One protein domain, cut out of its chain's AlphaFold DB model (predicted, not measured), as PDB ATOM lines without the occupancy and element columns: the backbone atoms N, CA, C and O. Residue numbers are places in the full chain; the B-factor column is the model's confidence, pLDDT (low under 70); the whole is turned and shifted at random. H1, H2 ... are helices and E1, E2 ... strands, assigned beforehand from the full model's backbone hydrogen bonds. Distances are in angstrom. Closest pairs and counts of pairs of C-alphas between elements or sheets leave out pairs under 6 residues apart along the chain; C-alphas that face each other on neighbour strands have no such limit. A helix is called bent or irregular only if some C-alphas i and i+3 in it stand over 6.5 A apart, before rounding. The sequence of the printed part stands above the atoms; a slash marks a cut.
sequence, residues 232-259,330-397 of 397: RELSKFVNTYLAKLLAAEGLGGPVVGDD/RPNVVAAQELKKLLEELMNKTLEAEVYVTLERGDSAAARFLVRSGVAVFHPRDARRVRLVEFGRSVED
ATOM      1  N   ARG A 232      85.079 -67.533   9.663       91.88
ATOM      2  CA  ARG A 232      84.937 -68.922   9.198       91.88
ATOM      3  C   ARG A 232      83.500 -69.420   9.331       91.88
ATOM      4  O   ARG A 232      82.959 -69.933   8.357       91.88
ATOM      5  N   GLU A 233      82.865 -69.235  10.486       94.06
ATOM      6  CA  GLU A 233      81.471 -69.657  10.695       94.06
ATOM      7  C   GLU A 233      80.485 -68.871   9.819       94.06
ATOM      8  O   GLU A 233      79.593 -69.459   9.207       94.06
ATOM      9  N   LEU A 234      80.697 -67.564   9.647       89.88
ATOM     10  CA  LEU A 234      79.930 -66.742   8.714       89.88
ATOM     11  C   LEU A 234      80.111 -67.234   7.273       89.88
ATOM     12  O   LEU A 234      79.136 -67.386   6.542       89.88
ATOM     13  N   SER A 235      81.344 -67.543   6.867       89.19
ATOM     14  CA  SER A 235      81.625 -68.086   5.536       89.19
ATOM     15  C   SER A 235      80.952 -69.434   5.297       89.19
ATOM     16  O   SER A 235      80.428 -69.648   4.201       89.19
ATOM     17  N   LYS A 236      80.936 -70.314   6.307       91.56
ATOM     18  CA  LYS A 236      80.205 -71.585   6.266       91.56
ATOM     19  C   LYS A 236      78.709 -71.335   6.114       91.56
ATOM     20  O   LYS A 236      78.125 -71.852   5.171       91.56
ATOM     21  N   PHE A 237      78.111 -70.496   6.962       91.25
ATOM     22  CA  PHE A 237      76.686 -70.154   6.902       91.25
ATOM     23  C   PHE A 237      76.271 -69.579   5.541       91.25
ATOM     24  O   PHE A 237      75.257 -69.987   4.966       91.25
ATOM     25  N   VAL A 238      77.079 -68.661   5.000       89.62
ATOM     26  CA  VAL A 238      76.827 -68.061   3.688       89.62
ATOM     27  C   VAL A 238      76.829 -69.135   2.606       89.62
ATOM     28  O   VAL A 238      75.896 -69.192   1.813       89.62
ATOM     29  N   ASN A 239      77.834 -70.009   2.588       87.81
ATOM     30  CA  ASN A 239      77.973 -71.034   1.556       87.81
ATOM     31  C   ASN A 239      76.899 -72.135   1.653       87.81
ATOM     32  O   ASN A 239      76.411 -72.609   0.627       87.81
ATOM     33  N   THR A 240      76.519 -72.553   2.864       86.38
ATOM     34  CA  THR A 240      75.620 -73.701   3.070       86.38
ATOM     35  C   THR A 240      74.142 -73.340   2.937       86.38
ATOM     36  O   THR A 240      73.392 -74.085   2.289       86.38
ATOM     37  N   TYR A 241      73.732 -72.203   3.510       85.00
ATOM     38  CA  TYR A 241      72.327 -71.799   3.612       85.00
ATOM     39  C   TYR A 241      72.008 -70.596   2.727       85.00
ATOM     40  O   TYR A 241      71.144 -70.678   1.848       85.00
ATOM     41  N   LEU A 242      72.719 -69.483   2.920       86.44
ATOM     42  CA  LEU A 242      72.329 -68.208   2.319       86.44
ATOM     43  C   LEU A 242      72.531 -68.186   0.801       86.44
ATOM     44  O   LEU A 242      71.696 -67.653   0.083       86.44
ATOM     45  N   ALA A 243      73.581 -68.833   0.301       86.62
ATOM     46  CA  ALA A 243      73.902 -68.951  -1.118       86.62
ATOM     47  C   ALA A 243      72.746 -69.527  -1.947       86.62
ATOM     48  O   ALA A 243      72.416 -69.014  -3.015       86.62
ATOM     49  N   LYS A 244      72.117 -70.596  -1.442       85.38
ATOM     50  CA  LYS A 244      70.999 -71.281  -2.111       85.38
ATOM     51  C   LYS A 244      69.756 -70.396  -2.142       85.38
ATOM     52  O   LYS A 244      69.091 -70.300  -3.168       85.38
ATOM     53  N   LEU A 245      69.471 -69.738  -1.021       84.06
ATOM     54  CA  LEU A 245      68.321 -68.850  -0.875       84.06
ATOM     55  C   LEU A 245      68.478 -67.584  -1.729       84.06
ATOM     56  O   LEU A 245      67.550 -67.189  -2.427       84.06
ATOM     57  N   LEU A 246      69.667 -66.986  -1.737       85.81
ATOM     58  CA  LEU A 246      69.944 -65.754  -2.469       85.81
ATOM     59  C   LEU A 246      69.969 -65.981  -3.984       85.81
ATOM     60  O   LEU A 246      69.477 -65.151  -4.744       85.81
ATOM     61  N   ALA A 247      70.472 -67.137  -4.424       84.94
ATOM     62  CA  ALA A 247      70.356 -67.560  -5.814       84.94
ATOM     63  C   ALA A 247      68.895 -67.772  -6.234       84.94
ATOM     64  O   ALA A 247      68.525 -67.395  -7.344       84.94
ATOM     65  N   ALA A 248      68.055 -68.332  -5.355       83.25
ATOM     66  CA  ALA A 248      66.627 -68.466  -5.626       83.25
ATOM     67  C   ALA A 248      65.952 -67.091  -5.757       83.25
ATOM     68  O   ALA A 248      65.250 -66.873  -6.740       83.25
ATOM     69  N   GLU A 249      66.209 -66.145  -4.846       85.12
ATOM     70  CA  GLU A 249      65.681 -64.770  -4.934       85.12
ATOM     71  C   GLU A 249      66.142 -64.064  -6.219       85.12
ATOM     72  O   GLU A 249      65.327 -63.465  -6.920       85.12
ATOM     73  N   GLY A 250      67.424 -64.183  -6.579       80.19
ATOM     74  CA  GLY A 250      67.965 -63.607  -7.814       80.19
ATOM     75  C   GLY A 250      67.309 -64.159  -9.088       80.19
ATOM     76  O   GLY A 250      67.230 -63.461 -10.096       80.19
ATOM     77  N   LEU A 251      66.784 -65.386  -9.032       80.56
ATOM     78  CA  LEU A 251      66.005 -66.018 -10.103       80.56
ATOM     79  C   LEU A 251      64.491 -65.730 -10.008       80.56
ATOM     80  O   LEU A 251      63.706 -66.340 -10.736       80.56
ATOM     81  N   GLY A 252      64.067 -64.811  -9.132       75.12
ATOM     82  CA  GLY A 252      62.663 -64.439  -8.921       75.12
ATOM     83  C   GLY A 252      61.889 -65.386  -7.997       75.12
ATOM     84  O   GLY A 252      60.660 -65.430  -8.045       75.12
ATOM     85  N   GLY A 253      62.601 -66.181  -7.202       72.75
ATOM     86  CA  GLY A 253      62.056 -67.036  -6.154       72.75
ATOM     87  C   GLY A 253      61.658 -66.263  -4.888       72.75
ATOM     88  O   GLY A 253      61.671 -65.031  -4.871       72.75
ATOM     89  N   PRO A 254      61.270 -66.980  -3.818       76.81
ATOM     90  CA  PRO A 254      60.845 -66.359  -2.571       76.81
ATOM     91  C   PRO A 254      61.941 -65.473  -1.976       76.81
ATOM     92  O   PRO A 254      63.129 -65.790  -2.027       76.81
ATOM     93  N   VAL A 255      61.503 -64.357  -1.405       78.31
ATOM     94  CA  VAL A 255      62.357 -63.321  -0.826       78.31
ATOM     95  C   VAL A 255      63.035 -63.857   0.440       78.31
ATOM     96  O   VAL A 255      62.369 -64.377   1.334       78.31
ATOM     97  N   VAL A 256      64.365 -63.745   0.528       77.12
ATOM     98  CA  VAL A 256      65.127 -64.306   1.656       77.12
ATOM     99  C   VAL A 256      64.903 -63.475   2.921       77.12
ATOM    100  O   VAL A 256      65.270 -62.305   2.940       77.12
ATOM    101  N   GLY A 257      64.353 -64.069   3.984       66.19
ATOM    102  CA  GLY A 257      64.167 -63.401   5.282       66.19
ATOM    103  C   GLY A 257      62.829 -62.677   5.471       66.19
ATOM    104  O   GLY A 257      62.689 -61.955   6.452       66.19
ATOM    105  N   ASP A 258      61.868 -62.854   4.560       66.06
ATOM    106  CA  ASP A 258      60.451 -62.576   4.840       66.06
ATOM    107  C   ASP A 258      59.851 -63.782   5.593       66.06
ATOM    108  O   ASP A 258      60.327 -64.902   5.378       66.06
ATOM    109  N   ASP A 259      58.863 -63.577   6.475       51.94
ATOM    110  CA  ASP A 259      58.279 -64.608   7.362       51.94
ATOM    111  C   ASP A 259      57.579 -65.719   6.556       51.94
ATOM    112  O   ASP A 259      56.356 -65.803   6.429       51.94
ATOM    113  N   ARG A 330      77.255 -72.762 -10.724       68.12
ATOM    114  CA  ARG A 330      76.054 -72.899  -9.908       68.12
ATOM    115  C   ARG A 330      75.691 -71.487  -9.458       68.12
ATOM    116  O   ARG A 330      76.547 -70.816  -8.876       68.12
ATOM    117  N   PRO A 331      74.449 -71.028  -9.680       71.81
ATOM    118  CA  PRO A 331      74.048 -69.669  -9.319       71.81
ATOM    119  C   PRO A 331      74.284 -69.383  -7.825       71.81
ATOM    120  O   PRO A 331      74.606 -68.262  -7.450       71.81
ATOM    121  N   ASN A 332      74.247 -70.427  -6.992       74.62
ATOM    122  CA  ASN A 332      74.542 -70.385  -5.560       74.62
ATOM    123  C   ASN A 332      75.974 -69.911  -5.257       74.62
ATOM    124  O   ASN A 332      76.171 -69.099  -4.360       74.62
ATOM    125  N   VAL A 333      76.977 -70.392  -6.000       81.62
ATOM    126  CA  VAL A 333      78.390 -70.043  -5.748       81.62
ATOM    127  C   VAL A 333      78.647 -68.582  -6.112       81.62
ATOM    128  O   VAL A 333      79.316 -67.869  -5.367       81.62
ATOM    129  N   VAL A 334      78.040 -68.108  -7.204       83.06
ATOM    130  CA  VAL A 334      78.111 -66.698  -7.619       83.06
ATOM    131  C   VAL A 334      77.461 -65.794  -6.576       83.06
ATOM    132  O   VAL A 334      78.069 -64.813  -6.159       83.06
ATOM    133  N   ALA A 335      76.271 -66.162  -6.098       82.50
ATOM    134  CA  ALA A 335      75.550 -65.422  -5.066       82.50
ATOM    135  C   ALA A 335      76.334 -65.337  -3.741       82.50
ATOM    136  O   ALA A 335      76.385 -64.280  -3.112       82.50
ATOM    137  N   ALA A 336      76.984 -66.432  -3.331       83.50
ATOM    138  CA  ALA A 336      77.828 -66.468  -2.136       83.50
ATOM    139  C   ALA A 336      79.048 -65.548  -2.263       83.50
ATOM    140  O   ALA A 336      79.361 -64.795  -1.342       83.50
ATOM    141  N   GLN A 337      79.734 -65.604  -3.408       86.00
ATOM    142  CA  GLN A 337      80.904 -64.772  -3.678       86.00
ATOM    143  C   GLN A 337      80.537 -63.289  -3.756       86.00
ATOM    144  O   GLN A 337      81.265 -62.464  -3.215       86.00
ATOM    145  N   GLU A 338      79.412 -62.949  -4.386       86.44
ATOM    146  CA  GLU A 338      78.924 -61.570  -4.473       86.44
ATOM    147  C   GLU A 338      78.626 -60.992  -3.083       86.44
ATOM    148  O   GLU A 338      79.081 -59.896  -2.764       86.44
ATOM    149  N   LEU A 339      77.940 -61.749  -2.220       87.25
ATOM    150  CA  LEU A 339      77.655 -61.312  -0.852       87.25
ATOM    151  C   LEU A 339      78.929 -61.145  -0.014       87.25
ATOM    152  O   LEU A 339      79.044 -60.164   0.719       87.25
ATOM    153  N   LYS A 340      79.882 -62.081  -0.116       88.38
ATOM    154  CA  LYS A 340      81.155 -62.001   0.619       88.38
ATOM    155  C   LYS A 340      81.977 -60.791   0.192       88.38
ATOM    156  O   LYS A 340      82.417 -60.044   1.058       88.38
ATOM    157  N   LYS A 341      82.114 -60.567  -1.119       88.94
ATOM    158  CA  LYS A 341      82.812 -59.396  -1.669       88.94
ATOM    159  C   LYS A 341      82.169 -58.095  -1.205       88.94
ATOM    160  O   LYS A 341      82.865 -57.218  -0.716       88.94
ATOM    161  N   LEU A 342      80.839 -58.002  -1.274       88.06
ATOM    162  CA  LEU A 342      80.122 -56.815  -0.812       88.06
ATOM    163  C   LEU A 342      80.322 -56.567   0.691       88.06
ATOM    164  O   LEU A 342      80.485 -55.423   1.103       88.06
ATOM    165  N   LEU A 343      80.308 -57.618   1.516       87.69
ATOM    166  CA  LEU A 343      80.533 -57.488   2.954       87.69
ATOM    167  C   LEU A 343      81.970 -57.051   3.270       87.69
ATOM    168  O   LEU A 343      82.160 -56.176   4.107       87.69
ATOM    169  N   GLU A 344      82.961 -57.626   2.590       88.25
ATOM    170  CA  GLU A 344      84.371 -57.250   2.725       88.25
ATOM    171  C   GLU A 344      84.604 -55.794   2.307       88.25
ATOM    172  O   GLU A 344      85.211 -55.027   3.051       88.25
ATOM    173  N   GLU A 345      84.039 -55.370   1.172       87.62
ATOM    174  CA  GLU A 345      84.079 -53.973   0.733       87.62
ATOM    175  C   GLU A 345      83.418 -53.031   1.744       87.62
ATOM    176  O   GLU A 345      83.963 -51.970   2.039       87.62
ATOM    177  N   LEU A 346      82.264 -53.405   2.309       87.00
ATOM    178  CA  LEU A 346      81.592 -52.605   3.335       87.00
ATOM    179  C   LEU A 346      82.436 -52.495   4.610       87.00
ATOM    180  O   LEU A 346      82.566 -51.399   5.147       87.00
ATOM    181  N   MET A 347      83.031 -53.596   5.075       84.31
ATOM    182  CA  MET A 347      83.900 -53.596   6.256       84.31
ATOM    183  C   MET A 347      85.157 -52.747   6.030       84.31
ATOM    184  O   MET A 347      85.481 -51.906   6.867       84.31
ATOM    185  N   ASN A 348      85.823 -52.890   4.884       86.50
ATOM    186  CA  ASN A 348      87.032 -52.124   4.579       86.50
ATOM    187  C   ASN A 348      86.728 -50.623   4.455       86.50
ATOM    188  O   ASN A 348      87.393 -49.805   5.087       86.50
ATOM    189  N   LYS A 349      85.657 -50.245   3.747       84.25
ATOM    190  CA  LYS A 349      85.294 -48.828   3.588       84.25
ATOM    191  C   LYS A 349      84.846 -48.160   4.886       84.25
ATOM    192  O   LYS A 349      85.122 -46.980   5.088       84.25
ATOM    193  N   THR A 350      84.238 -48.907   5.813       81.06
ATOM    194  CA  THR A 350      83.949 -48.366   7.152       81.06
ATOM    195  C   THR A 350      85.208 -48.000   7.940       81.06
ATOM    196  O   THR A 350      85.146 -47.096   8.767       81.06
ATOM    197  N   LEU A 351      86.349 -48.637   7.657       78.75
ATOM    198  CA  LEU A 351      87.638 -48.303   8.272       78.75
ATOM    199  C   LEU A 351      88.330 -47.110   7.579       78.75
ATOM    200  O   LEU A 351      89.064 -46.372   8.228       78.75
ATOM    201  N   GLU A 352      88.071 -46.883   6.286       75.25
ATOM    202  CA  GLU A 352      88.731 -45.866   5.441       75.25
ATOM    203  C   GLU A 352      88.030 -44.484   5.420       75.25
ATOM    204  O   GLU A 352      88.388 -43.615   4.629       75.25
ATOM    205  N   ALA A 353      87.045 -44.250   6.297       63.84
ATOM    206  CA  ALA A 353      86.220 -43.031   6.410       63.84
ATOM    207  C   ALA A 353      85.200 -42.769   5.274       63.84
ATOM    208  O   ALA A 353      84.311 -41.924   5.435       63.84
ATOM    209  N   GLU A 354      85.237 -43.512   4.164       67.88
ATOM    210  CA  GLU A 354      84.160 -43.513   3.166       67.88
ATOM    211  C   GLU A 354      83.015 -44.437   3.594       67.88
ATOM    212  O   GLU A 354      83.006 -45.636   3.354       67.88
ATOM    213  N   VAL A 355      81.977 -43.867   4.200       79.81
ATOM    214  CA  VAL A 355      80.887 -44.659   4.799       79.81
ATOM    215  C   VAL A 355      80.048 -45.435   3.763       79.81
ATOM    216  O   VAL A 355      79.400 -46.415   4.118       79.81
ATOM    217  N   TYR A 356      80.036 -45.030   2.487       84.94
ATOM    218  CA  TYR A 356      79.145 -45.599   1.466       84.94
ATOM    219  C   TYR A 356      79.895 -46.347   0.354       84.94
ATOM    220  O   TYR A 356      80.719 -45.777  -0.354       84.94
ATOM    221  N   VAL A 357      79.506 -47.598   0.105       86.31
ATOM    222  CA  VAL A 357      79.910 -48.395  -1.061       86.31
ATOM    223  C   VAL A 357      78.925 -48.171  -2.211       86.31
ATOM    224  O   VAL A 357      77.710 -48.231  -2.018       86.31
ATOM    225  N   THR A 358      79.438 -47.928  -3.418       86.75
ATOM    226  CA  THR A 358      78.655 -47.891  -4.661       86.75
ATOM    227  C   THR A 358      78.473 -49.298  -5.225       86.75
ATOM    228  O   THR A 358      79.454 -49.959  -5.549       86.75
ATOM    229  N   LEU A 359      77.227 -49.731  -5.395       83.31
ATOM    230  CA  LEU A 359      76.884 -51.011  -6.006       83.31
ATOM    231  C   LEU A 359      77.066 -50.942  -7.531       83.31
ATOM    232  O   LEU A 359      76.452 -50.100  -8.191       83.31
ATOM    233  N   GLU A 360      77.858 -51.855  -8.101       74.31
ATOM    234  CA  GLU A 360      78.071 -51.953  -9.556       74.31
ATOM    235  C   GLU A 360      76.772 -52.276 -10.305       74.31
ATOM    236  O   GLU A 360      76.443 -51.688 -11.338       74.31
ATOM    237  N   ARG A 361      75.995 -53.206  -9.743       68.44
ATOM    238  CA  ARG A 361      74.651 -53.550 -10.197       68.44
ATOM    239  C   ARG A 361      73.695 -52.898  -9.217       68.44
ATOM    240  O   ARG A 361      73.597 -53.332  -8.074       68.44
ATOM    241  N   GLY A 362      72.984 -51.863  -9.662       61.62
ATOM    242  CA  GLY A 362      72.048 -51.097  -8.826       61.62
ATOM    243  C   GLY A 362      70.882 -51.904  -8.237       61.62
ATOM    244  O   GLY A 362      70.014 -51.312  -7.609       61.62
ATOM    245  N   ASP A 363      70.858 -53.220  -8.451       69.81
ATOM    246  CA  ASP A 363      69.840 -54.129  -7.958       69.81
ATOM    247  C   ASP A 363      70.408 -55.513  -7.576       69.81
ATOM    248  O   ASP A 363      70.056 -56.539  -8.155       69.81
ATOM    249  N   SER A 364      71.357 -55.545  -6.634       83.69
ATOM    250  CA  SER A 364      71.913 -56.802  -6.112       83.69
ATOM    251  C   SER A 364      71.021 -57.402  -5.016       83.69
ATOM    252  O   SER A 364      70.665 -56.725  -4.044       83.69
ATOM    253  N   ALA A 365      70.703 -58.697  -5.126       84.69
ATOM    254  CA  ALA A 365      69.970 -59.440  -4.096       84.69
ATOM    255  C   ALA A 365      70.725 -59.453  -2.750       84.69
ATOM    256  O   ALA A 365      70.103 -59.349  -1.692       84.69
ATOM    257  N   ALA A 366      72.065 -59.475  -2.788       87.19
ATOM    258  CA  ALA A 366      72.926 -59.376  -1.609       87.19
ATOM    259  C   ALA A 366      72.725 -58.052  -0.861       87.19
ATOM    260  O   ALA A 366      72.496 -58.051   0.349       87.19
ATOM    261  N   ALA A 367      72.719 -56.929  -1.585       87.88
ATOM    262  CA  ALA A 367      72.492 -55.613  -0.992       87.88
ATOM    263  C   ALA A 367      71.094 -55.497  -0.368       87.88
ATOM    264  O   ALA A 367      70.952 -55.029   0.762       87.88
ATOM    265  N   ARG A 368      70.054 -55.977  -1.065       86.69
ATOM    266  CA  ARG A 368      68.685 -55.993  -0.526       86.69
ATOM    267  C   ARG A 368      68.579 -56.841   0.737       86.69
ATOM    268  O   ARG A 368      67.867 -56.444   1.655       86.69
ATOM    269  N   PHE A 369      69.228 -58.005   0.773       87.94
ATOM    270  CA  PHE A 369      69.229 -58.883   1.942       87.94
ATOM    271  C   PHE A 369      69.887 -58.203   3.147       87.94
ATOM    272  O   PHE A 369      69.275 -58.154   4.208       87.94
ATOM    273  N   LEU A 370      71.072 -57.606   2.967       88.50
ATOM    274  CA  LEU A 370      71.790 -56.905   4.041       88.50
ATOM    275  C   LEU A 370      71.000 -55.727   4.623       88.50
ATOM    276  O   LEU A 370      71.071 -55.461   5.822       88.50
ATOM    277  N   VAL A 371      70.240 -55.017   3.787       88.62
ATOM    278  CA  VAL A 371      69.394 -53.916   4.260       88.62
ATOM    279  C   VAL A 371      68.169 -54.427   5.013       88.62
ATOM    280  O   VAL A 371      67.809 -53.878   6.050       88.62
ATOM    281  N   ARG A 372      67.548 -55.510   4.536       87.12
ATOM    282  CA  ARG A 372      66.391 -56.128   5.203       87.12
ATOM    283  C   ARG A 372      66.755 -56.777   6.534       87.12
ATOM    284  O   ARG A 372      65.975 -56.688   7.473       87.12
ATOM    285  N   SER A 373      67.944 -57.368   6.639       85.50
ATOM    286  CA  SER A 373      68.461 -57.917   7.897       85.50
ATOM    287  C   SER A 373      68.926 -56.844   8.889       85.50
ATOM    288  O   SER A 373      69.353 -57.184   9.990       85.50
ATOM    289  N   GLY A 374      68.858 -55.557   8.520       83.62
ATOM    290  CA  GLY A 374      69.270 -54.441   9.373       83.62
ATOM    291  C   GLY A 374      70.784 -54.317   9.554       83.62
ATOM    292  O   GLY A 374      71.233 -53.554  10.404       83.62
ATOM    293  N   VAL A 375      71.581 -55.048   8.767       87.81
ATOM    294  CA  VAL A 375      73.052 -54.996   8.812       87.81
ATOM    295  C   VAL A 375      73.585 -53.790   8.036       87.81
ATOM    296  O   VAL A 375      74.632 -53.233   8.372       87.81
ATOM    297  N   ALA A 376      72.855 -53.355   7.009       88.69
ATOM    298  CA  ALA A 376      73.221 -52.235   6.155       88.69
ATOM    299  C   ALA A 376      72.049 -51.268   5.925       88.69
ATOM    300  O   ALA A 376      70.887 -51.603   6.138       88.69
ATOM    301  N   VAL A 377      72.344 -50.051   5.466       89.62
ATOM    302  CA  VAL A 377      71.341 -49.015   5.171       89.62
ATOM    303  C   VAL A 377      71.647 -48.360   3.826       89.62
ATOM    304  O   VAL A 377      72.790 -47.984   3.551       89.62
ATOM    305  N   PHE A 378      70.619 -48.191   2.989       89.19
ATOM    306  CA  PHE A 378      70.735 -47.427   1.744       89.19
ATOM    307  C   PHE A 378      70.899 -45.930   2.013       89.19
ATOM    308  O   PHE A 378      70.349 -45.375   2.966       89.19
ATOM    309  N   HIS A 379      71.610 -45.241   1.125       89.38
ATOM    310  CA  HIS A 379      71.672 -43.790   1.157       89.38
ATOM    311  C   HIS A 379      70.270 -43.202   0.886       89.38
ATOM    312  O   HIS A 379      69.631 -43.567  -0.104       89.38
ATOM    313  N   PRO A 380      69.787 -42.230   1.686       86.75
ATOM    314  CA  PRO A 380      68.401 -41.740   1.614       86.75
ATOM    315  C   PRO A 380      68.031 -41.097   0.270       86.75
ATOM    316  O   PRO A 380      66.856 -40.953  -0.050       86.75
ATOM    317  N   ARG A 381      69.033 -40.683  -0.516       86.50
ATOM    318  CA  ARG A 381      68.854 -40.094  -1.855       86.50
ATOM    319  C   ARG A 381      69.324 -40.988  -3.002       86.50
ATOM    320  O   ARG A 381      69.132 -40.614  -4.151       86.50
ATOM    321  N   ASP A 382      69.998 -42.099  -2.711       86.88
ATOM    322  CA  ASP A 382      70.659 -42.897  -3.744       86.88
ATOM    323  C   ASP A 382      70.647 -44.388  -3.398       86.88
ATOM    324  O   ASP A 382      71.434 -44.865  -2.586       86.88
ATOM    325  N   ALA A 383      69.764 -45.135  -4.057       81.69
ATOM    326  CA  ALA A 383      69.614 -46.572  -3.839       81.69
ATOM    327  C   ALA A 383      70.830 -47.395  -4.310       81.69
ATOM    328  O   ALA A 383      70.910 -48.583  -4.015       81.69
ATOM    329  N   ARG A 384      71.792 -46.792  -5.025       86.75
ATOM    330  CA  ARG A 384      73.032 -47.475  -5.426       86.75
ATOM    331  C   ARG A 384      74.122 -47.403  -4.369       86.75
ATOM    332  O   ARG A 384      75.158 -48.034  -4.541       86.75
ATOM    333  N   ARG A 385      73.926 -46.620  -3.309       88.38
ATOM    334  CA  ARG A 385      74.902 -46.465  -2.231       88.38
ATOM    335  C   ARG A 385      74.408 -47.143  -0.965       88.38
ATOM    336  O   ARG A 385      73.305 -46.859  -0.503       88.38
ATOM    337  N   VAL A 386      75.242 -48.008  -0.398       89.12
ATOM    338  CA  VAL A 386      74.958 -48.768   0.825       89.12
ATOM    339  C   VAL A 386      76.058 -48.514   1.840       89.12
ATOM    340  O   VAL A 386      77.225 -48.440   1.473       89.12
ATOM    341  N   ARG A 387      75.686 -48.391   3.112       89.38
ATOM    342  CA  ARG A 387      76.626 -48.339   4.233       89.38
ATOM    343  C   ARG A 387      76.329 -49.422   5.256       89.38
ATOM    344  O   ARG A 387      75.169 -49.802   5.405       89.38
ATOM    345  N   LEU A 388      77.348 -49.871   5.980       89.06
ATOM    346  CA  LEU A 388      77.162 -50.749   7.134       89.06
ATOM    347  C   LEU A 388      76.590 -49.948   8.313       89.06
ATOM    348  O   LEU A 388      76.881 -48.759   8.467       89.06
ATOM    349  N   VAL A 389      75.767 -50.589   9.139       86.69
ATOM    350  CA  VAL A 389      75.378 -50.031  10.439       86.69
ATOM    351  C   VAL A 389      76.584 -50.106  11.381       86.69
ATOM    352  O   VAL A 389      77.265 -51.127  11.455       86.69
ATOM    353  N   GLU A 390      76.881 -49.014  12.085       77.94
ATOM    354  CA  GLU A 390      77.998 -48.950  13.035       77.94
ATOM    355  C   GLU A 390      77.651 -49.739  14.307       77.94
ATOM    356  O   GLU A 390      76.957 -49.238  15.186       77.94
ATOM    357  N   PHE A 391      78.136 -50.978  14.409       72.00
ATOM    358  CA  PHE A 391      77.964 -51.815  15.607       72.00
ATOM    359  C   PHE A 391      79.032 -51.574  16.686       72.00
ATOM    360  O   PHE A 391      78.869 -52.027  17.813       72.00
ATOM    361  N   GLY A 392      80.127 -50.887  16.342       63.16
ATOM    362  CA  GLY A 392      81.290 -50.694  17.217       63.16
ATOM    363  C   GLY A 392      81.345 -49.356  17.958       63.16
ATOM    364  O   GLY A 392      82.272 -49.140  18.723       63.16
ATOM    365  N   ARG A 393      80.393 -48.444  17.733       60.66
ATOM    366  CA  ARG A 393      80.390 -47.126  18.378       60.66
ATOM    367  C   ARG A 393      79.512 -47.167  19.626       60.66
ATOM    368  O   ARG A 393      78.350 -46.763  19.591       60.66
ATOM    369  N   SER A 394      80.048 -47.723  20.708       46.09
ATOM    370  CA  SER A 394      79.453 -47.550  22.032       46.09
ATOM    371  C   SER A 394      79.740 -46.114  22.511       46.09
ATOM    372  O   SER A 394      80.695 -45.483  22.066       46.09
ATOM    373  N   VAL A 395      78.881 -45.538  23.357       48.00
ATOM    374  CA  VAL A 395      79.063 -44.164  23.883       48.00
ATOM    375  C   VAL A 395      80.212 -44.098  24.910       48.00
ATOM    376  O   VAL A 395      80.570 -43.014  25.361       48.00
ATOM    377  N   GLU A 396      80.788 -45.246  25.270       43.91
ATOM    378  CA  GLU A 396      81.716 -45.412  26.392       43.91
ATOM    379  C   GLU A 396      83.138 -45.845  25.979       43.91
ATOM    380  O   GLU A 396      84.002 -45.886  26.854       43.91
ATOM    381  N   ASP A 397      83.396 -46.117  24.689       46.12
ATOM    382  CA  ASP A 397      84.729 -46.461  24.148       46.12
ATOM    383  C   ASP A 397      85.478 -45.270  23.521       46.12
ATOM    384  O   ASP A 397      84.846 -44.463  22.790       46.12
TER     385      ASP A 397
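AT A GLANCE: This is residues 232 to 259 and 330 to 397 of the 397 residues of an uncharacterized protein of Terfezia boudieri ATCC MYA-4762 (UniProt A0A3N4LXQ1). A single long helix, H2, makes one side of the domain, and the other parts pack on it in turn along its length: the bent helix H1 at its first end, the short helix H3 next, then the small hairpin of E1 and E2. Residues 352 to 364 fold back from the end of H2, and residues 392 to 397 stick out as a tail. The printed part has 96 residues, with the named elements H1, H2, H3, E1, E2 in chain order; the two strands are antiparallel and the class is mostly helix. It is compact, with a radius of gyration of the C-alphas of 13.8 A and spans of 42 by 32 by 26 A.

IN THESE COORDINATES: H1, residues 232 to 250, begins with C-alpha 232 at (84.937, -68.922, 9.198). By its hydrogen bonds it was assigned as one helix, but it is bent: C-alphas 240 and 243 are 6.6 A apart, and its arms are H1a, residues 232 to 240, and H1b, residues 243 to 250. H2, residues 331 to 351, is 30.8 A long. H3 is residues 365 to 372, E1 residues 376 to 379, and E2 residues 382 to 388, 14.9 A long, ending with C-alpha 388 at (77.162, -50.749, 7.134).

HOW THE PARTS SIT: H1b touches H2 about perpendicular, at 85 degrees, closest at the C-alphas of Ala 243 and Asn 332, 4.7 A. H3 touches H2 at a steep tilt of 54 degrees, closest at the C-alphas of Leu 339 and Ala 366, 5.2 A. In the hairpin of E1 and E2, N 377 and O 387 are within hydrogen-bond range at 2.8 A. In H1a, H1b, H2 and H3 every O i to N i+4 pair is within hydrogen-bond range.

THE WHOLE: The C-alphas farthest apart, those of Arg 330 and Glu 396, are 45.9 A apart. Residues 260 to 329 are not printed, and C-alphas 259 and 330 are 26.1 A apart across the cut. The link from H2 to H3 is long. Confidence is under 70 at residues 257 to 259, 330, 353 to 354, 361 to 363 and 392 to 397.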